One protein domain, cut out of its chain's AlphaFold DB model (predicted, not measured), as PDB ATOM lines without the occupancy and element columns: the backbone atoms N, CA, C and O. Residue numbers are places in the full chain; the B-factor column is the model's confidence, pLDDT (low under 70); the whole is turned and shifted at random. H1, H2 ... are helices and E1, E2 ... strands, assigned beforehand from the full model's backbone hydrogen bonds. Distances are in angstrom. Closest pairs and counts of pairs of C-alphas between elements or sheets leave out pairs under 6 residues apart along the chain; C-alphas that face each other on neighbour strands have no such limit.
ATOM      1  N   GLY A  59     134.843 -24.563  55.920       95.81
ATOM      2  CA  GLY A  59     135.742 -25.387  55.133       95.81
ATOM      3  C   GLY A  59     135.287 -25.594  53.696       95.81
ATOM      4  O   GLY A  59     134.441 -24.866  53.169       95.81
ATOM      5  N   MET A  60     135.927 -26.539  53.012       96.69
ATOM      6  CA  MET A  60     135.774 -26.702  51.567       96.69
ATOM      7  C   MET A  60     135.719 -28.173  51.162       96.69
ATOM      8  O   MET A  60     136.450 -29.007  51.685       96.69
ATOM      9  N   VAL A  61     134.903 -28.470  50.159       96.69
ATOM     10  CA  VAL A  61     134.883 -29.753  49.458       96.69
ATOM     11  C   VAL A  61     135.366 -29.547  48.024       96.69
ATOM     12  O   VAL A  61     134.909 -28.628  47.336       96.69
ATOM     13  N   ILE A  62     136.297 -30.386  47.569       95.38
ATOM     14  CA  ILE A  62     136.863 -30.362  46.215       95.38
ATOM     15  C   ILE A  62     136.530 -31.676  45.504       95.38
ATOM     16  O   ILE A  62     137.054 -32.735  45.830       95.38
ATOM     17  N   ASP A  63     135.672 -31.602  44.494       92.94
ATOM     18  CA  ASP A  63     135.274 -32.719  43.644       92.94
ATOM     19  C   ASP A  63     136.304 -32.946  42.528       92.94
ATOM     20  O   ASP A  63     136.358 -32.210  41.534       92.94
ATOM     21  N   LEU A  64     137.135 -33.977  42.692       88.88
ATOM     22  CA  LEU A  64     138.165 -34.355  41.720       88.88
ATOM     23  C   LEU A  64     137.560 -34.932  40.436       88.88
ATOM     24  O   LEU A  64     138.210 -34.905  39.391       88.88
ATOM     25  N   GLY A  65     136.310 -35.407  40.478       84.38
ATOM     26  CA  GLY A  65     135.605 -35.868  39.285       84.38
ATOM     27  C   GLY A  65     135.175 -34.746  38.354       84.38
ATOM     28  O   GLY A  65     135.105 -34.956  37.145       84.38
ATOM     29  N   LYS A  66     134.978 -33.542  38.895       89.38
ATOM     30  CA  LYS A  66     134.658 -32.333  38.120       89.38
ATOM     31  C   LYS A  66     135.887 -31.496  37.786       89.38
ATOM     32  O   LYS A  66     135.801 -30.577  36.975       89.38
ATOM     33  N   CYS A  67     137.027 -31.737  38.426       88.81
ATOM     34  CA  CYS A  67     138.210 -30.918  38.208       88.81
ATOM     35  C   CYS A  67     138.883 -31.253  36.869       88.81
ATOM     36  O   CYS A  67     139.525 -32.286  36.717       88.81
ATOM     37  N   ILE A  68     138.804 -30.319  35.922       87.25
ATOM     38  CA  ILE A  68     139.514 -30.404  34.638       87.25
ATOM     39  C   ILE A  68     140.924 -29.801  34.686       87.25
ATOM     40  O   ILE A  68     141.597 -29.744  33.677       87.25
ATOM     41  N   GLY A  69     141.384 -29.274  35.821       85.06
ATOM     42  CA  GLY A  69     142.739 -28.715  35.894       85.06
ATOM     43  C   GLY A  69     142.956 -27.399  35.134       85.06
ATOM     44  O   GLY A  69     144.093 -27.019  34.894       85.06
ATOM     45  N   CYS A  70     141.898 -26.645  34.812       87.44
ATOM     46  CA  CYS A  70     141.992 -25.367  34.081       87.44
ATOM     47  C   CYS A  70     142.735 -24.227  34.814       87.44
ATOM     48  O   CYS A  70     142.843 -23.134  34.271       87.44
ATOM     49  N   ARG A  71     143.170 -24.429  36.069       88.88
ATOM     50  CA  ARG A  71     143.919 -23.471  36.921       88.88
ATOM     51  C   ARG A  71     143.277 -22.090  37.157       88.88
ATOM     52  O   ARG A  71     143.810 -21.324  37.952       88.88
ATOM     53  N   ARG A  72     142.070 -21.819  36.641       91.00
ATOM     54  CA  ARG A  72     141.297 -20.584  36.913       91.00
ATOM     55  C   ARG A  72     141.153 -20.270  38.401       91.00
ATOM     56  O   ARG A  72     141.242 -19.119  38.803       91.00
ATOM     57  N   CYS A  73     140.977 -21.300  39.228       93.06
ATOM     58  CA  CYS A  73     140.898 -21.147  40.679       93.06
ATOM     59  C   CYS A  73     142.187 -20.586  41.306       93.06
ATOM     60  O   CYS A  73     142.088 -19.793  42.238       93.06
ATOM     61  N   ALA A  74     143.364 -20.968  40.798       91.44
ATOM     62  CA  ALA A  74     144.654 -20.473  41.271       91.44
ATOM     63  C   ALA A  74     144.876 -19.023  40.838       91.44
ATOM     64  O   ALA A  74     145.144 -18.177  41.685       91.44
ATOM     65  N   TYR A  75     144.645 -18.725  39.556       89.94
ATOM     66  CA  TYR A  75     144.759 -17.368  39.022       89.94
ATOM     67  C   TYR A  75     143.807 -16.386  39.720       89.94
ATOM     68  O   TYR A  75     144.214 -15.333  40.200       89.94
ATOM     69  N   ALA A  76     142.539 -16.765  39.889       93.38
ATOM     70  CA  ALA A  76     141.571 -15.909  40.566       93.38
ATOM     71  C   ALA A  76     141.905 -15.704  42.058       93.38
ATOM     72  O   ALA A  76     141.636 -14.640  42.604       93.38
ATOM     73  N   CYS A  77     142.510 -16.699  42.719       94.00
ATOM     74  CA  CYS A  77     143.018 -16.554  44.085       94.00
ATOM     75  C   CYS A  77     144.175 -15.553  44.157       94.00
ATOM     76  O   CYS A  77     144.232 -14.779  45.111       94.00
ATOM     77  N   GLN A  78     145.073 -15.587  43.171       91.00
ATOM     78  CA  GLN A  78     146.229 -14.703  43.086       91.00
ATOM     79  C   GLN A  78     145.795 -13.240  42.946       91.00
ATOM     80  O   GLN A  78     146.205 -12.410  43.752       91.00
ATOM     81  N   LEU A  79     144.882 -12.963  42.006       90.69
ATOM     82  CA  LEU A  79     144.319 -11.625  41.798       90.69
ATOM     83  C   LEU A  79     143.549 -11.121  43.026       90.69
ATOM     84  O   LEU A  79     143.799 -10.027  43.514       90.69
ATOM     85  N   GLU A  80     142.625 -11.925  43.562       93.81
ATOM     86  CA  GLU A  80     141.760 -11.489  44.667       93.81
ATOM     87  C   GLU A  80     142.535 -11.186  45.944       93.81
ATOM     88  O   GLU A  80     142.166 -10.278  46.684       93.81
ATOM     89  N   ASN A  81     143.560 -11.983  46.238       92.50
ATOM     90  CA  ASN A  81     144.343 -11.830  47.454       92.50
ATOM     91  C   ASN A  81     145.643 -11.078  47.185       92.50
ATOM     92  O   ASN A  81     146.565 -11.268  47.966       92.50
ATOM     93  N   SER A  82     145.756 -10.296  46.104       90.69
ATOM     94  CA  SER A  82     146.947  -9.491  45.777       90.69
ATOM     95  C   SER A  82     148.249 -10.236  46.077       90.69
ATOM     96  O   SER A  82     149.056  -9.808  46.898       90.69
ATOM     97  N   VAL A  83     148.365 -11.447  45.532       88.69
ATOM     98  CA  VAL A  83     149.552 -12.288  45.697       88.69
ATOM     99  C   VAL A  83     150.505 -11.921  44.561       88.69
ATOM    100  O   VAL A  83     150.111 -12.077  43.402       88.69
ATOM    101  N   PRO A  84     151.719 -11.427  44.852       83.69
ATOM    102  CA  PRO A  84     152.672 -11.031  43.820       83.69
ATOM    103  C   PRO A  84     153.108 -12.234  42.974       83.69
ATOM    104  O   PRO A  84     153.132 -13.373  43.450       83.69
ATOM    105  N   ASP A  85     153.506 -11.979  41.727       78.81
ATOM    106  CA  ASP A  85     154.039 -13.013  40.825       78.81
ATOM    107  C   ASP A  85     155.394 -13.568  41.303       78.81
ATOM    108  O   ASP A  85     155.777 -14.683  40.948       78.81
ATOM    109  N   THR A  86     156.094 -12.828  42.170       73.12
ATOM    110  CA  THR A  86     157.358 -13.249  42.795       73.12
ATOM    111  C   THR A  86     157.189 -14.415  43.775       73.12
ATOM    112  O   THR A  86     158.166 -15.094  44.103       73.12
ATOM    113  N   ILE A  87     155.964 -14.696  44.234       75.19
ATOM    114  CA  ILE A  87     155.684 -15.846  45.096       75.19
ATOM    115  C   ILE A  87     155.474 -17.096  44.241       75.19
ATOM    116  O   ILE A  87     154.398 -17.345  43.694       75.19
ATOM    117  N   SER A  88     156.499 -17.948  44.222       69.50
ATOM    118  CA  SER A  88     156.409 -19.304  43.688       69.50
ATOM    119  C   SER A  88     156.610 -20.352  44.790       69.50
ATOM    120  O   SER A  88     157.555 -20.239  45.577       69.50
ATOM    121  N   PRO A  89     155.761 -21.397  44.873       80.69
ATOM    122  CA  PRO A  89     154.569 -21.646  44.050       80.69
ATOM    123  C   PRO A  89     153.343 -20.813  44.488       80.69
ATOM    124  O   PRO A  89     153.310 -20.312  45.612       80.69
ATOM    125  N   PRO A  90     152.265 -20.715  43.683       85.62
ATOM    126  CA  PRO A  90     151.030 -20.049  44.104       85.62
ATOM    127  C   PRO A  90     150.370 -20.755  45.305       85.62
ATOM    128  O   PRO A  90     150.702 -21.891  45.675       85.62
ATOM    129  N   TYR A  91     149.389 -20.092  45.927       91.50
ATOM    130  CA  TYR A  91     148.645 -20.645  47.073       91.50
ATOM    131  C   TYR A  91     147.880 -21.929  46.749       91.50
ATOM    132  O   TYR A  91     147.672 -22.770  47.625       91.50
ATOM    133  N   ILE A  92     147.420 -22.045  45.506       91.75
ATOM    134  CA  ILE A  92     146.682 -23.191  44.997       91.75
ATOM    135  C   ILE A  92     147.551 -23.857  43.940       91.75
ATOM    136  O   ILE A  92     147.746 -23.306  42.859       91.75
ATOM    137  N   MET A  93     148.029 -25.060  44.237       88.44
ATOM    138  CA  MET A  93     148.804 -25.878  43.309       88.44
ATOM    139  C   MET A  93     147.886 -26.921  42.686       88.44
ATOM    140  O   MET A  93     147.256 -27.690  43.401       88.44
ATOM    141  N   VAL A  94     147.790 -26.963  41.360       87.19
ATOM    142  CA  VAL A  94     146.997 -27.979  40.656       87.19
ATOM    143  C   VAL A  94     147.937 -29.050  40.124       87.19
ATOM    144  O   VAL A  94     148.612 -28.831  39.117       87.19
ATOM    145  N   PHE A  95     147.979 -30.188  40.813       82.88
ATOM    146  CA  PHE A  95     148.775 -31.343  40.414       82.88
ATOM    147  C   PHE A  95     148.077 -32.108  39.291       82.88
ATOM    148  O   PHE A  95     146.873 -32.345  39.363       82.88
ATOM    149  N   GLU A  96     148.834 -32.491  38.268       77.50
ATOM    150  CA  GLU A  96     148.405 -33.426  37.226       77.50
ATOM    151  C   GLU A  96     148.920 -34.818  37.578       77.50
ATOM    152  O   GLU A  96     150.052 -34.976  38.029       77.50
ATOM    153  N   THR A  97     148.092 -35.836  37.376       66.12
ATOM    154  CA  THR A  97     148.422 -37.212  37.763       66.12
ATOM    155  C   THR A  97     147.995 -38.189  36.670       66.12
ATOM    156  O   THR A  97     146.953 -38.030  36.026       66.12
ATOM    157  N   GLY A  98     148.855 -39.181  36.417       56.84
ATOM    158  CA  GLY A  98     148.684 -40.166  35.345       56.84
ATOM    159  C   GLY A  98     147.782 -41.352  35.691       56.84
ATOM    160  O   GLY A  98     147.195 -41.918  34.778       56.84
ATOM    161  N   SER A  99     147.635 -41.680  36.978       49.59
ATOM    162  CA  SER A  99     146.845 -42.818  37.470       49.59
ATOM    163  C   SER A  99     146.199 -42.478  38.809       49.59
ATOM    164  O   SER A  99     146.771 -41.717  39.588       49.59
ATOM    165  N   ALA A 100     145.009 -43.021  39.088       43.41
ATOM    166  CA  ALA A 100     144.283 -42.824  40.353       43.41
ATOM    167  C   ALA A 100     145.011 -43.419  41.582       43.41
ATOM    168  O   ALA A 100     144.614 -43.177  42.716       43.41
ATOM    169  N   THR A 101     146.096 -44.167  41.359       38.44
ATOM    170  CA  THR A 101     146.881 -44.919  42.348       38.44
ATOM    171  C   THR A 101     147.977 -44.104  43.050       38.44
ATOM    172  O   THR A 101     148.967 -44.654  43.517       38.44
ATOM    173  N   GLY A 102     147.795 -42.789  43.195       36.72
ATOM    174  CA  GLY A 102     148.467 -42.048  44.271       36.72
ATOM    175  C   GLY A 102     149.902 -41.569  44.031       36.72
ATOM    176  O   GLY A 102     150.518 -41.081  44.975       36.72
ATOM    177  N   VAL A 103     150.434 -41.596  42.806       34.78
ATOM    178  CA  VAL A 103     151.705 -40.899  42.530       34.78
ATOM    179  C   VAL A 103     151.424 -39.413  42.293       34.78
ATOM    180  O   VAL A 103     151.291 -38.944  41.161       34.78
ATOM    181  N   THR A 104     151.275 -38.657  43.383       39.44
ATOM    182  CA  THR A 104     151.244 -37.189  43.350       39.44
ATOM    183  C   THR A 104     152.651 -36.665  43.085       39.44
ATOM    184  O   THR A 104     153.391 -36.358  44.015       39.44
ATOM    185  N   GLY A 105     153.036 -36.588  41.816       38.62
ATOM    186  CA  GLY A 105     154.214 -35.842  41.390       38.62
ATOM    187  C   GLY A 105     153.813 -34.476  40.842       38.62
ATOM    188  O   GLY A 105     152.793 -34.337  40.167       38.62
ATOM    189  N   HIS A 106     154.645 -33.458  41.067       40.19
ATOM    190  CA  HIS A 106     154.865 -32.463  40.020       40.19
ATOM    191  C   HIS A 106     155.660 -33.201  38.945       40.19
ATOM    192  O   HIS A 106     156.882 -33.167  38.946       40.19
ATOM    193  N   PHE A 107     154.979 -33.985  38.109       39.62
ATOM    194  CA  PHE A 107     155.620 -34.479  36.907       39.62
ATOM    195  C   PHE A 107     155.604 -33.307  35.941       39.62
ATOM    196  O   PHE A 107     154.521 -32.974  35.443       39.62
ATOM    197  N   PRO A 108     156.746 -32.648  35.677       39.25
ATOM    198  CA  PRO A 108     156.857 -32.011  34.389       39.25
ATOM    199  C   PRO A 108     156.520 -33.101  33.369       39.25
ATOM    200  O   PRO A 108     157.050 -34.213  33.421       39.25
ATOM    201  N   SER A 109     155.581 -32.831  32.470       44.56
ATOM    202  CA  SER A 109     155.563 -33.597  31.233       44.56
ATOM    203  C   SER A 109     156.963 -33.539  30.592       44.56
ATOM    204  O   SER A 109     157.735 -32.634  30.906       44.56
ATOM    205  N   PRO A 110     157.313 -34.442  29.667       44.53
ATOM    206  CA  PRO A 110     158.538 -34.293  28.872       44.53
ATOM    207  C   PRO A 110     158.655 -32.913  28.183       44.53
ATOM    208  O   PRO A 110     159.746 -32.448  27.893       44.53
ATOM    209  N   GLU A 111     157.525 -32.221  27.981       46.03
ATOM    210  CA  GLU A 111     157.430 -30.841  27.473       46.03
ATOM    211  C   GLU A 111     157.709 -29.756  28.546       46.03
ATOM    212  O   GLU A 111     157.846 -28.584  28.216       46.03
ATOM    213  N   MET A 112     157.744 -30.117  29.832       41.12
ATOM    214  CA  MET A 112     157.918 -29.231  30.996       41.12
ATOM    215  C   MET A 112     159.250 -29.453  31.734       41.12
ATOM    216  O   MET A 112     159.562 -28.714  32.668       41.12
ATOM    217  N   SER A 113     160.032 -30.476  31.379       37.56
ATOM    218  CA  SER A 113     161.357 -30.706  31.961       37.56
ATOM    219  C   SER A 113     162.315 -29.615  31.485       37.56
ATOM    220  O   SER A 113     162.704 -29.603  30.323       37.56
ATOM    221  N   GLY A 114     162.669 -28.689  32.379       36.62
ATOM    222  CA  GLY A 114     163.621 -27.604  32.107       36.62
ATOM    223  C   GLY A 114     163.021 -26.196  32.087       36.62
ATOM    224  O   GLY A 114     163.772 -25.228  32.034       36.62
ATOM    225  N   MET A 115     161.698 -26.048  32.194       34.44
ATOM    226  CA  MET A 115     161.061 -24.740  32.375       34.44
ATOM    227  C   MET A 115     160.620 -24.616  33.830       34.44
ATOM    228  O   MET A 115     160.018 -25.540  34.376       34.44
ATOM    229  N   GLY A 116     160.969 -23.502  34.475       34.84
ATOM    230  CA  GLY A 116     160.619 -23.228  35.867       34.84
ATOM    231  C   GLY A 116     159.118 -23.356  36.147       34.84
ATOM    232  O   GLY A 116     158.298 -23.587  35.264       34.84
ATOM    233  N   THR A 117     158.737 -23.190  37.412       38.69
ATOM    234  CA  THR A 117     157.355 -23.264  37.932       38.69
ATOM    235  C   THR A 117     156.420 -22.160  37.405       38.69
ATOM    236  O   THR A 117     155.570 -21.652  38.134       38.69
ATOM    237  N   THR A 118     156.571 -21.735  36.157       36.31
ATOM    238  CA  THR A 118     155.644 -20.870  35.443       36.31
ATOM    239  C   THR A 118     154.338 -21.628  35.216       36.31
ATOM    240  O   THR A 118     154.300 -22.758  34.728       36.31
ATOM    241  N   MET A 119     153.239 -21.018  35.652       38.12
ATOM    242  CA  MET A 119     151.895 -21.581  35.616       38.12
ATOM    243  C   MET A 119     151.379 -21.629  34.168       38.12
ATOM    244  O   MET A 119     150.601 -20.780  33.747       38.12
ATOM    245  N   PHE A 120     151.834 -22.608  33.384       40.47
ATOM    246  CA  PHE A 120     151.455 -22.736  31.977       40.47
ATOM    247  C   PHE A 120     150.002 -23.225  31.818       40.47
ATOM    248  O   PHE A 120     149.567 -24.220  32.409       40.47
ATOM    249  N   TYR A 121     149.239 -22.509  30.987       44.25
ATOM    250  CA  TYR A 121     147.839 -22.767  30.614       44.25
ATOM    251  C   TYR A 121     147.680 -23.895  29.578       44.25
ATOM    252  O   TYR A 121     146.776 -23.865  28.742       44.25
ATOM    253  N   THR A 122     148.563 -24.887  29.562       44.81
ATOM    254  CA  THR A 122     148.621 -25.825  28.442       44.81
ATOM    255  C   THR A 122     147.597 -26.950  28.600       44.81
ATOM    256  O   THR A 122     147.714 -27.819  29.455       44.81
ATOM    257  N   LYS A 123     146.554 -26.845  27.763       47.56
ATOM    258  CA  LYS A 123     145.651 -27.869  27.202       47.56
ATOM    259  C   LYS A 123     145.186 -28.992  28.145       47.56
ATOM    260  O   LYS A 123     145.965 -29.800  28.631       47.56
ATOM    261  N   LEU A 124     143.866 -29.115  28.302       56.12
ATOM    262  CA  LEU A 124     143.232 -30.248  28.986       56.12
ATOM    263  C   LEU A 124     143.709 -31.573  28.379       56.12
ATOM    264  O   LEU A 124     143.488 -31.827  27.192       56.12
ATOM    265  N   ARG A 125     144.359 -32.418  29.183       60.69
ATOM    266  CA  ARG A 125     144.899 -33.701  28.719       60.69
ATOM    267  C   ARG A 125     143.884 -34.819  28.928       60.69
ATOM    268  O   ARG A 125     143.364 -35.018  30.028       60.69
ATOM    269  N   LYS A 126     143.605 -35.561  27.853       59.72
ATOM    270  CA  LYS A 126     142.714 -36.729  27.872       59.72
ATOM    271  C   LYS A 126     143.311 -37.804  28.795       59.72
ATOM    272  O   LYS A 126     144.521 -38.009  28.795       59.72
ATOM    273  N   ASN A 127     142.471 -38.471  29.588       67.56
ATOM    274  CA  ASN A 127     142.848 -39.535  30.534       67.56
ATOM    275  C   ASN A 127     143.770 -39.113  31.699       67.56
ATOM    276  O   ASN A 127     144.434 -39.958  32.297       67.56
ATOM    277  N   LYS A 128     143.800 -37.827  32.064       73.31
ATOM    278  CA  LYS A 128     144.456 -37.344  33.291       73.31
ATOM    279  C   LYS A 128     143.423 -36.949  34.341       73.31
ATOM    280  O   LYS A 128     142.260 -36.673  34.028       73.31
ATOM    281  N   TRP A 129     143.839 -36.928  35.603       75.31
ATOM    282  CA  TRP A 129     143.068 -36.296  36.672       75.31
ATOM    283  C   TRP A 129     143.917 -35.249  37.385       75.31
ATOM    284  O   TRP A 129     145.152 -35.291  37.367       75.31
ATOM    285  N   TYR A 130     143.226 -34.266  37.958       84.56
ATOM    286  CA  TYR A 130     143.840 -33.075  38.523       84.56
ATOM    287  C   TYR A 130     143.467 -32.932  39.990       84.56
ATOM    288  O   TYR A 130     142.287 -32.999  40.338       84.56
ATOM    289  N   MET A 131     144.464 -32.685  40.838       87.31
ATOM    290  CA  MET A 131     144.292 -32.510  42.278       87.31
ATOM    291  C   MET A 131     144.758 -31.118  42.709       87.31
ATOM    292  O   MET A 131     145.959 -30.874  42.830       87.31
ATOM    293  N   PRO A 132     143.831 -30.176  42.937       91.19
ATOM    294  CA  PRO A 132     144.171 -28.888  43.519       91.19
ATOM    295  C   PRO A 132     144.475 -29.023  45.013       91.19
ATOM    296  O   PRO A 132     143.599 -29.408  45.776       91.19
ATOM    297  N   VAL A 133     145.675 -28.647  45.442       91.62
ATOM    298  CA  VAL A 133     146.111 -28.632  46.844       91.62
ATOM    299  C   VAL A 133     146.392 -27.198  47.273       91.62
ATOM    300  O   VAL A 133     146.953 -26.400  46.523       91.62
ATOM    301  N   GLN A 134     145.985 -26.864  48.492       94.69
ATOM    302  CA  GLN A 134     146.116 -25.536  49.093       94.69
ATOM    303  C   GLN A 134     146.152 -25.665  50.623       94.69
ATOM    304  O   GLN A 134     146.217 -26.774  51.153       94.69
ATOM    305  N   CYS A 135     146.102 -24.549  51.359       97.06
ATOM    306  CA  CYS A 135     145.990 -24.620  52.818       97.06
ATOM    307  C   CYS A 135     144.676 -25.294  53.222       97.06
ATOM    308  O   CYS A 135     143.605 -24.865  52.802       97.06
ATOM    309  N   ASN A 136     144.775 -26.315  54.071       96.12
ATOM    310  CA  ASN A 136     143.630 -27.106  54.504       96.12
ATOM    311  C   ASN A 136     142.886 -26.539  55.722       96.12
ATOM    312  O   ASN A 136     141.919 -27.158  56.146       96.12
ATOM    313  N   HIS A 137     143.352 -25.426  56.310       97.19
ATOM    314  CA  HIS A 137     142.781 -24.840  57.535       97.19
ATOM    315  C   HIS A 137     142.509 -25.894  58.627       97.19
ATOM    316  O   HIS A 137     141.412 -26.005  59.153       97.19
ATOM    317  N   CYS A 138     143.529 -26.708  58.909       96.88
ATOM    318  CA  CYS A 138     143.501 -27.823  59.852       96.88
ATOM    319  C   CYS A 138     142.920 -27.447  61.222       96.88
ATOM    320  O   CYS A 138     143.282 -26.407  61.777       96.88
ATOM    321  N   ASP A 139     142.119 -28.341  61.807       95.25
ATOM    322  CA  ASP A 139     141.592 -28.160  63.156       95.25
ATOM    323  C   ASP A 139     142.658 -28.317  64.239       95.25
ATOM    324  O   ASP A 139     142.613 -27.596  65.241       95.25
ATOM    325  N   ILE A 196     145.705  -4.237  42.921       86.38
ATOM    326  CA  ILE A 196     145.684  -4.366  44.377       86.38
ATOM    327  C   ILE A 196     144.235  -4.335  44.865       86.38
ATOM    328  O   ILE A 196     143.462  -3.430  44.562       86.38
ATOM    329  N   ASN A 197     143.865  -5.333  45.661       89.44
ATOM    330  CA  ASN A 197     142.578  -5.382  46.327       89.44
ATOM    331  C   ASN A 197     142.686  -4.631  47.663       89.44
ATOM    332  O   ASN A 197     143.372  -5.120  48.561       89.44
ATOM    333  N   PRO A 198     141.975  -3.505  47.855       87.31
ATOM    334  CA  PRO A 198     142.081  -2.707  49.077       87.31
ATOM    335  C   PRO A 198     141.555  -3.434  50.325       87.31
ATOM    336  O   PRO A 198     141.821  -3.015  51.447       87.31
ATOM    337  N   LEU A 199     140.796  -4.523  50.154       87.50
ATOM    338  CA  LEU A 199     140.250  -5.316  51.259       87.50
ATOM    339  C   LEU A 199     141.246  -6.321  51.846       87.50
ATOM    340  O   LEU A 199     140.934  -6.963  52.850       87.50
ATOM    341  N   VAL A 200     142.399  -6.512  51.205       89.00
ATOM    342  CA  VAL A 200     143.415  -7.473  51.627       89.00
ATOM    343  C   VAL A 200     144.696  -6.700  51.920       89.00
ATOM    344  O   VAL A 200     145.111  -5.892  51.093       89.00
ATOM    345  N   PRO A 201     145.357  -6.928  53.067       87.44
ATOM    346  CA  PRO A 201     146.605  -6.236  53.349       87.44
ATOM    347  C   PRO A 201     147.666  -6.636  52.322       87.44
ATOM    348  O   PRO A 201     147.842  -7.824  52.005       87.44
ATOM    349  N   MET A 202     148.405  -5.645  51.838       86.12
ATOM    350  CA  MET A 202     149.675  -5.891  51.169       86.12
ATOM    351  C   MET A 202     150.649  -6.425  52.210       86.12
ATOM    352  O   MET A 202     150.805  -5.845  53.284       86.12
ATOM    353  N   ARG A 203     151.245  -7.584  51.937       90.06
ATOM    354  CA  ARG A 203     152.261  -8.137  52.832       90.06
ATOM    355  C   ARG A 203     153.608  -7.552  52.446       90.06
ATOM    356  O   ARG A 203     153.832  -7.273  51.282       90.06
ATOM    357  N   ARG A 204     154.492  -7.389  53.422       89.62
ATOM    358  CA  ARG A 204     155.869  -6.925  53.216       89.62
ATOM    359  C   ARG A 204     156.811  -8.086  52.895       89.62
ATOM    360  O   ARG A 204     156.468  -9.257  53.126       89.62
ATOM    361  N   HIS A 205     158.013  -7.761  52.432       91.50
ATOM    362  CA  HIS A 205     159.133  -8.698  52.426       91.50
ATOM    363  C   HIS A 205     159.339  -9.332  53.818       91.50
ATOM    364  O   HIS A 205     159.154  -8.691  54.858       91.50
ATOM    365  N   GLY A 206     159.719 -10.609  53.856       91.88
ATOM    366  CA  GLY A 206     160.038 -11.300  55.105       91.88
ATOM    367  C   GLY A 206     158.852 -11.964  55.809       91.88
ATOM    368  O   GLY A 206     159.026 -12.556  56.873       91.88
ATOM    369  N   VAL A 207     157.647 -11.905  55.238       93.94
ATOM    370  CA  VAL A 207     156.427 -12.456  55.847       93.94
ATOM    371  C   VAL A 207     155.996 -13.756  55.166       93.94
ATOM    372  O   VAL A 207     156.199 -13.968  53.972       93.94
ATOM    373  N   VAL A 208     155.407 -14.664  55.954       95.19
ATOM    374  CA  VAL A 208     154.782 -15.889  55.444       95.19
ATOM    375  C   VAL A 208     153.316 -15.633  55.121       95.19
ATOM    376  O   VAL A 208     152.561 -15.136  55.954       95.19
ATOM    377  N   GLU A 209     152.886 -16.095  53.958       94.00
ATOM    378  CA  GLU A 209     151.515 -16.036  53.488       94.00
ATOM    379  C   GLU A 209     150.927 -17.426  53.214       94.00
ATOM    380  O   GLU A 209     151.626 -18.444  53.170       94.00
ATOM    381  N   LYS A 210     149.607 -17.485  53.033       95.12
ATOM    382  CA  LYS A 210     148.881 -18.706  52.660       95.12
ATOM    383  C   LYS A 210     147.462 -18.370  52.206       95.12
ATOM    384  O   LYS A 210     146.952 -17.290  52.484       95.12
ATOM    385  N   CYS A 211     146.762 -19.363  51.656       95.81
ATOM    386  CA  CYS A 211     145.309 -19.290  51.500       95.81
ATOM    387  C   CYS A 211     144.635 -19.005  52.858       95.81
ATOM    388  O   CYS A 211     144.932 -19.661  53.860       95.81
ATOM    389  N   THR A 212     143.748 -18.011  52.884       95.19
ATOM    390  CA  THR A 212     142.960 -17.574  54.052       95.19
ATOM    391  C   THR A 212     141.468 -17.878  53.897       95.19
ATOM    392  O   THR A 212     140.658 -17.318  54.624       95.19
ATOM    393  N   PHE A 213     141.089 -18.711  52.918       96.25
ATOM    394  CA  PHE A 213     139.700 -18.871  52.466       96.25
ATOM    395  C   PHE A 213     138.992 -17.535  52.215       96.25
ATOM    396  O   PHE A 213     137.819 -17.379  52.537       96.25
ATOM    397  N   CYS A 214     139.711 -16.578  51.611       95.38
ATOM    398  CA  CYS A 214     139.203 -15.244  51.292       95.38
ATOM    399  C   CYS A 214     138.415 -14.651  52.469       95.38
ATOM    400  O   CYS A 214     137.249 -14.298  52.305       95.38
ATOM    401  N   VAL A 215     139.023 -14.617  53.659       94.56
ATOM    402  CA  VAL A 215     138.374 -14.201  54.916       94.56
ATOM    403  C   VAL A 215     137.656 -12.847  54.803       94.56
ATOM    404  O   VAL A 215     136.581 -12.657  55.367       94.56
ATOM    405  N   HIS A 216     138.187 -11.939  53.979       93.31
ATOM    406  CA  HIS A 216     137.598 -10.638  53.651       93.31
ATOM    407  C   HIS A 216     136.251 -10.719  52.907       93.31
ATOM    408  O   HIS A 216     135.480  -9.758  52.920       93.31
ATOM    409  N   ARG A 217     135.958 -11.861  52.274       94.44
ATOM    410  CA  ARG A 217     134.709 -12.183  51.562       94.44
ATOM    411  C   ARG A 217     133.805 -13.102  52.376       94.44
ATOM    412  O   ARG A 217     132.620 -12.815  52.521       94.44
ATOM    413  N   THR A 218     134.350 -14.204  52.889       93.44
ATOM    414  CA  THR A 218     133.564 -15.302  53.476       93.44
ATOM    415  C   THR A 218     132.866 -14.900  54.764       93.44
ATOM    416  O   THR A 218     131.694 -15.219  54.938       93.44
ATOM    417  N   ARG A 219     133.511 -14.072  55.593       92.44
ATOM    418  CA  ARG A 219     132.877 -13.479  56.783       92.44
ATOM    419  C   ARG A 219     131.774 -12.460  56.461       92.44
ATOM    420  O   ARG A 219     131.008 -12.097  57.339       92.44
ATOM    421  N   LYS A 220     131.655 -12.024  55.199       90.50
ATOM    422  CA  LYS A 220     130.577 -11.151  54.692       90.50
ATOM    423  C   LYS A 220     129.498 -11.928  53.922       90.50
ATOM    424  O   LYS A 220     128.760 -11.332  53.143       90.50
ATOM    425  N   GLY A 221     129.461 -13.258  54.050       89.81
ATOM    426  CA  GLY A 221     128.493 -14.117  53.357       89.81
ATOM    427  C   GLY A 221     128.761 -14.315  51.859       89.81
ATOM    428  O   GLY A 221     127.918 -14.864  51.155       89.81
ATOM    429  N   LYS A 222     129.921 -13.885  51.343       92.25
ATOM    430  CA  LYS A 222     130.299 -14.084  49.934       92.25
ATOM    431  C   LYS A 222     131.103 -15.371  49.753       92.25
ATOM    432  O   LYS A 222     131.825 -15.804  50.649       92.25
ATOM    433  N   PHE A 223     131.052 -15.959  48.560       93.56
ATOM    434  CA  PHE A 223     131.887 -17.116  48.243       93.56
ATOM    435  C   PHE A 223     133.370 -16.740  48.109       93.56
ATOM    436  O   PHE A 223     133.745 -15.605  47.795       93.56
ATOM    437  N   THR A 224     134.238 -17.732  48.324       96.25
ATOM    438  CA  THR A 224     135.662 -17.597  47.995       96.25
ATOM    439  C   THR A 224     135.834 -17.420  46.490       96.25
ATOM    440  O   THR A 224     135.133 -18.040  45.685       96.25
ATOM    441  N   ARG A 225     136.825 -16.622  46.081       95.50
ATOM    442  CA  ARG A 225     137.050 -16.358  44.656       95.50
ATOM    443  C   ARG A 225     137.368 -17.628  43.864       95.50
ATOM    444  O   ARG A 225     136.960 -17.772  42.717       95.50
ATOM    445  N   CYS A 226     138.062 -18.582  44.484       96.06
ATOM    446  CA  CYS A 226     138.404 -19.847  43.839       96.06
ATOM    447  C   CYS A 226     137.188 -20.767  43.609       96.06
ATOM    448  O   CYS A 226     137.251 -21.612  42.712       96.06
ATOM    449  N   VAL A 227     136.099 -20.604  44.375       96.50
ATOM    450  CA  VAL A 227     134.804 -21.264  44.136       96.50
ATOM    451  C   VAL A 227     134.059 -20.573  42.994       96.50
ATOM    452  O   VAL A 227     133.664 -21.254  42.051       96.50
ATOM    453  N   GLU A 228     133.948 -19.241  43.025       95.69
ATOM    454  CA  GLU A 228     133.279 -18.457  41.970       95.69
ATOM    455  C   GLU A 228     133.925 -18.651  40.592       95.69
ATOM    456  O   GLU A 228     133.238 -18.803  39.587       95.69
ATOM    457  N   ALA A 229     135.258 -18.689  40.538       95.31
ATOM    458  CA  ALA A 229     136.002 -18.805  39.288       95.31
ATOM    459  C   ALA A 229     135.961 -20.211  38.663       95.31
ATOM    460  O   ALA A 229     136.460 -20.408  37.551       95.31
ATOM    461  N   CYS A 230     135.443 -21.220  39.372       94.56
ATOM    462  CA  CYS A 230     135.445 -22.597  38.889       94.56
ATOM    463  C   CYS A 230     134.268 -22.847  37.926       94.56
ATOM    464  O   CYS A 230     133.132 -22.952  38.388       94.56
ATOM    465  N   PRO A 231     134.507 -23.053  36.613       92.81
ATOM    466  CA  PRO A 231     133.418 -23.201  35.642       92.81
ATOM    467  C   PRO A 231     132.573 -24.461  35.879       92.81
ATOM    468  O   PRO A 231     131.375 -24.464  35.632       92.81
ATOM    469  N   LEU A 232     133.188 -25.524  36.405       92.44
ATOM    470  CA  LEU A 232     132.531 -26.812  36.654       92.44
ATOM    471  C   LEU A 232     132.030 -26.967  38.093       92.44
ATOM    472  O   LEU A 232     131.607 -28.056  38.478       92.44
ATOM    473  N   LYS A 233     132.118 -25.904  38.908       93.62
ATOM    474  CA  LYS A 233     131.724 -25.917  40.328       93.62
ATOM    475  C   LYS A 233     132.328 -27.106  41.094       93.62
ATOM    476  O   LYS A 233     131.683 -27.724  41.935       93.62
ATOM    477  N   ALA A 234     133.585 -27.434  40.780       93.94
ATOM    478  CA  ALA A 234     134.329 -28.514  41.424       93.94
ATOM    479  C   ALA A 234     134.662 -28.189  42.887       93.94
ATOM    480  O   ALA A 234     134.901 -29.086  43.680       93.94
ATOM    481  N   ARG A 235     134.685 -26.908  43.261       95.62
ATOM    482  CA  ARG A 235     134.941 -26.449  44.628       95.62
ATOM    483  C   ARG A 235     133.636 -25.974  45.244       95.62
ATOM    484  O   ARG A 235     132.928 -25.187  44.623       95.62
ATOM    485  N   THR A 236     133.359 -26.405  46.465       96.12
ATOM    486  CA  THR A 236     132.226 -25.937  47.271       96.12
ATOM    487  C   THR A 236     132.761 -25.483  48.621       96.12
ATOM    488  O   THR A 236     133.479 -26.235  49.267       96.12
ATOM    489  N   PHE A 237     132.451 -24.257  49.032       96.38
ATOM    490  CA  PHE A 237     132.832 -23.700  50.332       96.38
ATOM    491  C   PHE A 237     131.576 -23.477  51.172       96.38
ATOM    492  O   PHE A 237     130.542 -23.106  50.612       96.38
ATOM    493  N   GLY A 238     131.662 -23.691  52.481       94.31
ATOM    494  CA  GLY A 238     130.526 -23.534  53.384       94.31
ATOM    495  C   GLY A 238     130.879 -23.826  54.839       94.31
ATOM    496  O   GLY A 238     132.052 -23.989  55.178       94.31
ATOM    497  N   ASN A 239     129.847 -23.868  55.678       93.69
ATOM    498  CA  ASN A 239     129.934 -24.167  57.101       93.69
ATOM    499  C   ASN A 239     129.653 -25.661  57.354       93.69
ATOM    500  O   ASN A 239     128.570 -26.128  57.023       93.69
ATOM    501  N   PHE A 240     130.601 -26.397  57.934       91.25
ATOM    502  CA  PHE A 240     130.416 -27.801  58.322       91.25
ATOM    503  C   PHE A 240     129.528 -27.994  59.554       91.25
ATOM    504  O   PHE A 240     128.959 -29.067  59.708       91.25
ATOM    505  N   ASP A 241     129.391 -26.974  60.402       89.81
ATOM    506  CA  ASP A 241     128.543 -27.042  61.598       89.81
ATOM    507  C   ASP A 241     127.055 -26.821  61.261       89.81
ATOM    508  O   ASP A 241     126.183 -27.073  62.085       89.81
ATOM    509  N   ASP A 242     126.756 -26.369  60.039       91.38
ATOM    510  CA  ASP A 242     125.398 -26.253  59.510       91.38
ATOM    511  C   ASP A 242     125.032 -27.537  58.733       91.38
ATOM    512  O   ASP A 242     125.622 -27.783  57.671       91.38
ATOM    513  N   PRO A 243     124.086 -28.366  59.220       88.94
ATOM    514  CA  PRO A 243     123.704 -29.622  58.568       88.94
ATOM    515  C   PRO A 243     123.022 -29.403  57.212       88.94
ATOM    516  O   PRO A 243     123.108 -30.257  56.325       88.94
ATOM    517  N   ASP A 244     122.393 -28.245  57.000       91.19
ATOM    518  CA  ASP A 244     121.717 -27.940  55.744       91.19
ATOM    519  C   ASP A 244     122.661 -27.461  54.647       91.19
ATOM    520  O   ASP A 244     122.295 -27.455  53.458       91.19
ATOM    521  N   SER A 245     123.895 -27.133  55.022       91.75
ATOM    522  CA  SER A 245     124.896 -26.640  54.101       91.75
ATOM    523  C   SER A 245     125.252 -27.680  53.035       91.75
ATOM    524  O   SER A 245     125.320 -28.897  53.243       91.75
ATOM    525  N   LYS A 246     125.566 -27.179  51.838       92.00
ATOM    526  CA  LYS A 246     125.998 -28.034  50.730       92.00
ATOM    527  C   LYS A 246     127.287 -28.795  51.051       92.00
ATOM    528  O   LYS A 246     127.495 -29.869  50.499       92.00
ATOM    529  N   VAL A 247     128.169 -28.245  51.891       93.50
ATOM    530  CA  VAL A 247     129.416 -28.934  52.255       93.50
ATOM    531  C   VAL A 247     129.148 -30.103  53.198       93.50
ATOM    532  O   VAL A 247     129.729 -31.160  52.972       93.50
ATOM    533  N   SER A 248     128.220 -29.958  54.148       92.12
ATOM    534  CA  SER A 248     127.806 -31.023  55.073       92.12
ATOM    535  C   SER A 248     127.165 -32.195  54.325       92.12
ATOM    536  O   SER A 248     127.584 -33.338  54.468       92.12
ATOM    537  N   LYS A 249     126.280 -31.909  53.366       92.81
ATOM    538  CA  LYS A 249     125.686 -32.945  52.496       92.81
ATOM    539  C   LYS A 249     126.714 -33.649  51.599       92.81
ATOM    540  O   LYS A 249     126.563 -34.814  51.247       92.81
ATOM    541  N   LEU A 250     127.777 -32.953  51.185       91.44
ATOM    542  CA  LEU A 250     128.809 -33.536  50.319       91.44
ATOM    543  C   LEU A 250     129.798 -34.433  51.073       91.44
ATOM    544  O   LEU A 250     130.367 -35.325  50.441       91.44
ATOM    545  N   ILE A 251     130.028 -34.210  52.370       89.81
ATOM    546  CA  ILE A 251     130.930 -35.063  53.164       89.81
ATOM    547  C   ILE A 251     130.296 -36.408  53.525       89.81
ATOM    548  O   ILE A 251     131.030 -37.363  53.727       89.81
ATOM    549  N   GLU A 252     128.968 -36.531  53.516       88.38
ATOM    550  CA  GLU A 252     128.273 -37.813  53.738       88.38
ATOM    551  C   GLU A 252     128.476 -38.815  52.589       88.38
ATOM    552  O   GLU A 252     128.303 -40.020  52.751       88.38
ATOM    553  N   SER A 253     128.887 -38.344  51.407       81.38
ATOM    554  CA  SER A 253     129.175 -39.212  50.264       81.38
ATOM    555  C   SER A 253     130.372 -40.122  50.551       81.38
ATOM    556  O   SER A 253     131.471 -39.618  50.761       81.38
ATOM    557  N   GLU A 254     130.230 -41.437  50.360       78.62
ATOM    558  CA  GLU A 254     131.292 -42.456  50.529       78.62
ATOM    559  C   GLU A 254     132.575 -42.210  49.710       78.62
ATOM    560  O   GLU A 254     133.630 -42.773  49.974       78.62
ATOM    561  N   ARG A 255     132.500 -41.360  48.681       82.31
ATOM    562  CA  ARG A 255     133.640 -40.979  47.830       82.31
ATOM    563  C   ARG A 255     134.600 -39.982  48.479       82.31
ATOM    564  O   ARG A 255     135.538 -39.546  47.801       82.31
ATOM    565  N   ASN A 256     134.328 -39.545  49.704       86.38
ATOM    566  CA  ASN A 256     135.114 -38.526  50.377       86.38
ATOM    567  C   ASN A 256     136.432 -39.090  50.939       86.38
ATOM    568  O   ASN A 256     136.526 -40.263  51.282       86.38
ATOM    569  N   PHE A 257     137.458 -38.246  51.024       88.00
ATOM    570  CA  PHE A 257     138.668 -38.518  51.797       88.00
ATOM    571  C   PHE A 257     139.354 -37.212  52.212       88.00
ATOM    572  O   PHE A 257     139.151 -36.154  51.599       88.00
ATOM    573  N   ARG A 258     140.224 -37.282  53.227       88.00
ATOM    574  CA  ARG A 258     141.099 -36.172  53.630       88.00
ATOM    575  C   ARG A 258     142.544 -36.446  53.248       88.00
ATOM    576  O   ARG A 258     143.063 -37.551  53.376       88.00
ATOM    577  N   LEU A 259     143.235 -35.401  52.802       87.44
ATOM    578  CA  LEU A 259     144.635 -35.520  52.412       87.44
ATOM    579  C   LEU A 259     145.524 -35.758  53.647       87.44
ATOM    580  O   LEU A 259     145.501 -34.963  54.588       87.44
ATOM    581  N   LYS A 260     146.358 -36.806  53.607       87.31
ATOM    582  CA  LYS A 260     147.281 -37.199  54.694       87.31
ATOM    583  C   LYS A 260     146.587 -37.364  56.055       87.31
ATOM    584  O   LYS A 260     147.075 -36.876  57.073       87.31
ATOM    585  N   GLU A 261     145.445 -38.046  56.068       85.19
ATOM    586  CA  GLU A 261     144.635 -38.247  57.273       85.19
ATOM    587  C   GLU A 261     145.397 -38.912  58.431       85.19
ATOM    588  O   GLU A 261     145.228 -38.498  59.577       85.19
ATOM    589  N   GLY A 262     146.327 -39.832  58.140       85.81
ATOM    590  CA  GLY A 262     147.162 -40.500  59.150       85.81
ATOM    591  C   GLY A 262     148.026 -39.565  60.011       85.81
ATOM    592  O   GLY A 262     148.463 -39.959  61.084       85.81
ATOM    593  N   LEU A 263     148.234 -38.307  59.598       90.88
ATOM    594  CA  LEU A 263     148.939 -37.298  60.402       90.88
ATOM    595  C   LEU A 263     148.044 -36.618  61.454       90.88
ATOM    596  O   LEU A 263     148.514 -35.746  62.181       90.88
ATOM    597  N   ASN A 264     146.748 -36.949  61.501       93.06
ATOM    598  CA  ASN A 264     145.770 -36.454  62.475       93.06
ATOM    599  C   ASN A 264     145.735 -34.916  62.642       93.06
ATOM    600  O   ASN A 264     145.404 -34.390  63.705       93.06
ATOM    601  N   THR A 265     146.041 -34.167  61.576       92.62
ATOM    602  CA  THR A 265     145.925 -32.695  61.579       92.62
ATOM    603  C   THR A 265     144.475 -32.213  61.463       92.62
ATOM    604  O   THR A 265     144.208 -31.024  61.622       92.62
ATOM    605  N   GLN A 266     143.539 -33.131  61.198       94.69
ATOM    606  CA  GLN A 266     142.115 -32.867  60.979       94.69
ATOM    607  C   GLN A 266     141.883 -31.754  59.931       94.69
ATOM    608  O   GLN A 266     141.448 -30.654  60.266       94.69
ATOM    609  N   PRO A 267     142.233 -31.996  58.652       95.19
ATOM    610  CA  PRO A 267     142.002 -31.046  57.560       95.19
ATOM    611  C   PRO A 267     140.530 -30.655  57.413       95.19
ATOM    612  O   PRO A 267     139.664 -31.526  57.453       95.19
ATOM    613  N   ARG A 268     140.267 -29.376  57.114       95.19
ATOM    614  CA  ARG A 268     138.936 -28.856  56.743       95.19
ATOM    615  C   ARG A 268     138.713 -28.766  55.231       95.19
ATOM    616  O   ARG A 268     137.788 -28.107  54.758       95.19
ATOM    617  N   ILE A 269     139.578 -29.421  54.461       95.81
ATOM    618  CA  ILE A 269     139.346 -29.679  53.043       95.81
ATOM    619  C   ILE A 269     139.106 -31.166  52.858       95.81
ATOM    620  O   ILE A 269     139.981 -31.979  53.164       95.81
ATOM    621  N   TRP A 270     137.942 -31.483  52.307       94.62
ATOM    622  CA  TRP A 270     137.577 -32.826  51.881       94.62
ATOM    623  C   TRP A 270     137.672 -32.924  50.366       94.62
ATOM    624  O   TRP A 270     137.319 -31.991  49.641       94.62
ATOM    625  N   TYR A 271     138.146 -34.060  49.883       91.38
ATOM    626  CA  TYR A 271     138.227 -34.357  48.463       91.38
ATOM    627  C   TYR A 271     137.202 -35.430  48.126       91.38
ATOM    628  O   TYR A 271     137.064 -36.390  48.873       91.38
ATOM    629  N   LEU A 272     136.498 -35.284  47.004       89.25
ATOM    630  CA  LEU A 272     135.644 -36.343  46.470       89.25
ATOM    631  C   LEU A 272     136.356 -37.011  45.302       89.25
ATOM    632  O   LEU A 272     136.773 -36.340  44.356       89.25
ATOM    633  N   THR A 273     136.472 -38.333  45.359       82.81
ATOM    634  CA  THR A 273     136.986 -39.141  44.251       82.81
ATOM    635  C   THR A 273     136.020 -39.135  43.066       82.81
ATOM    636  O   THR A 273     134.826 -38.827  43.196       82.81
TER     637      THR A 273
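What this domain is: This is residues 59 to 139 and 196 to 273 of the 297 residues of the protein "4Fe-4S dicluster domain-containing protein" of Desulfobacterales bacterium (UniProt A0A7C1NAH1). Little regular structure: a small four-strand sheet, E5 E1 E7 E6, has H4 across one face, with the hairpin E2 E3 and the touching helices H1 and H3 beside the sheet, and a long loop, residues 98 to 128, joins E2 to E3. The printed part has 159 residues, of which the named elements hold only 53, four helices and seven strands in the order E1 H1 E2 E3 E4 H2 H3 E5 H4 E6 E7: mixed class, mixed sheet, compact, radius of gyration of the C-alphas 16.0 A, spans 46 by 42 by 32 A.

How they stand to each other: E1 (59 to 63) is antiparallel to E5 (235 to 239; N 61 to O 236, 2.8 A) and parallel to E7 (269 to 272; N 62 to O 270, 2.8 A). E6 (256 to 258) and E7 form a hairpin (N 257 to O 271, 2.9 A). H4 (246 to 251) is on the sheet, height 7.3 A, over E1; E5, H4, E6 make a split strand-helix-strand unit, E1 and E7 between its strands, crossover right-handed. E2 (93 to 97) and E3 (129 to 133) form an antiparallel hairpin (N 95 to O 131, 2.9 A). H1 (72 to 80) touches H3 (225 to 228), closest C-alphas Cys 73 and Cys 226, 4.2 A. H2 (215 to 218) touches no helix; E4 (208 to 210) pairs with no named strand. Every O i to N i+4 pair is within hydrogen-bond range in H1 and H4; H2 and H3 are too short for one.

Where its parts are: E1, 13.6 A long, begins at C-alpha 59 (135.742, -25.387, 55.133); E7 ends at C-alpha 272 (135.644, -36.343, 46.470).

The domain as a whole: Residues 140 to 195 are not printed, C-alphas 139 and 196 standing 30.6 A apart. Links H1 to E2 and E2 to E3 are long; pLDDT is under 70 at residues 88 and 97 to 127.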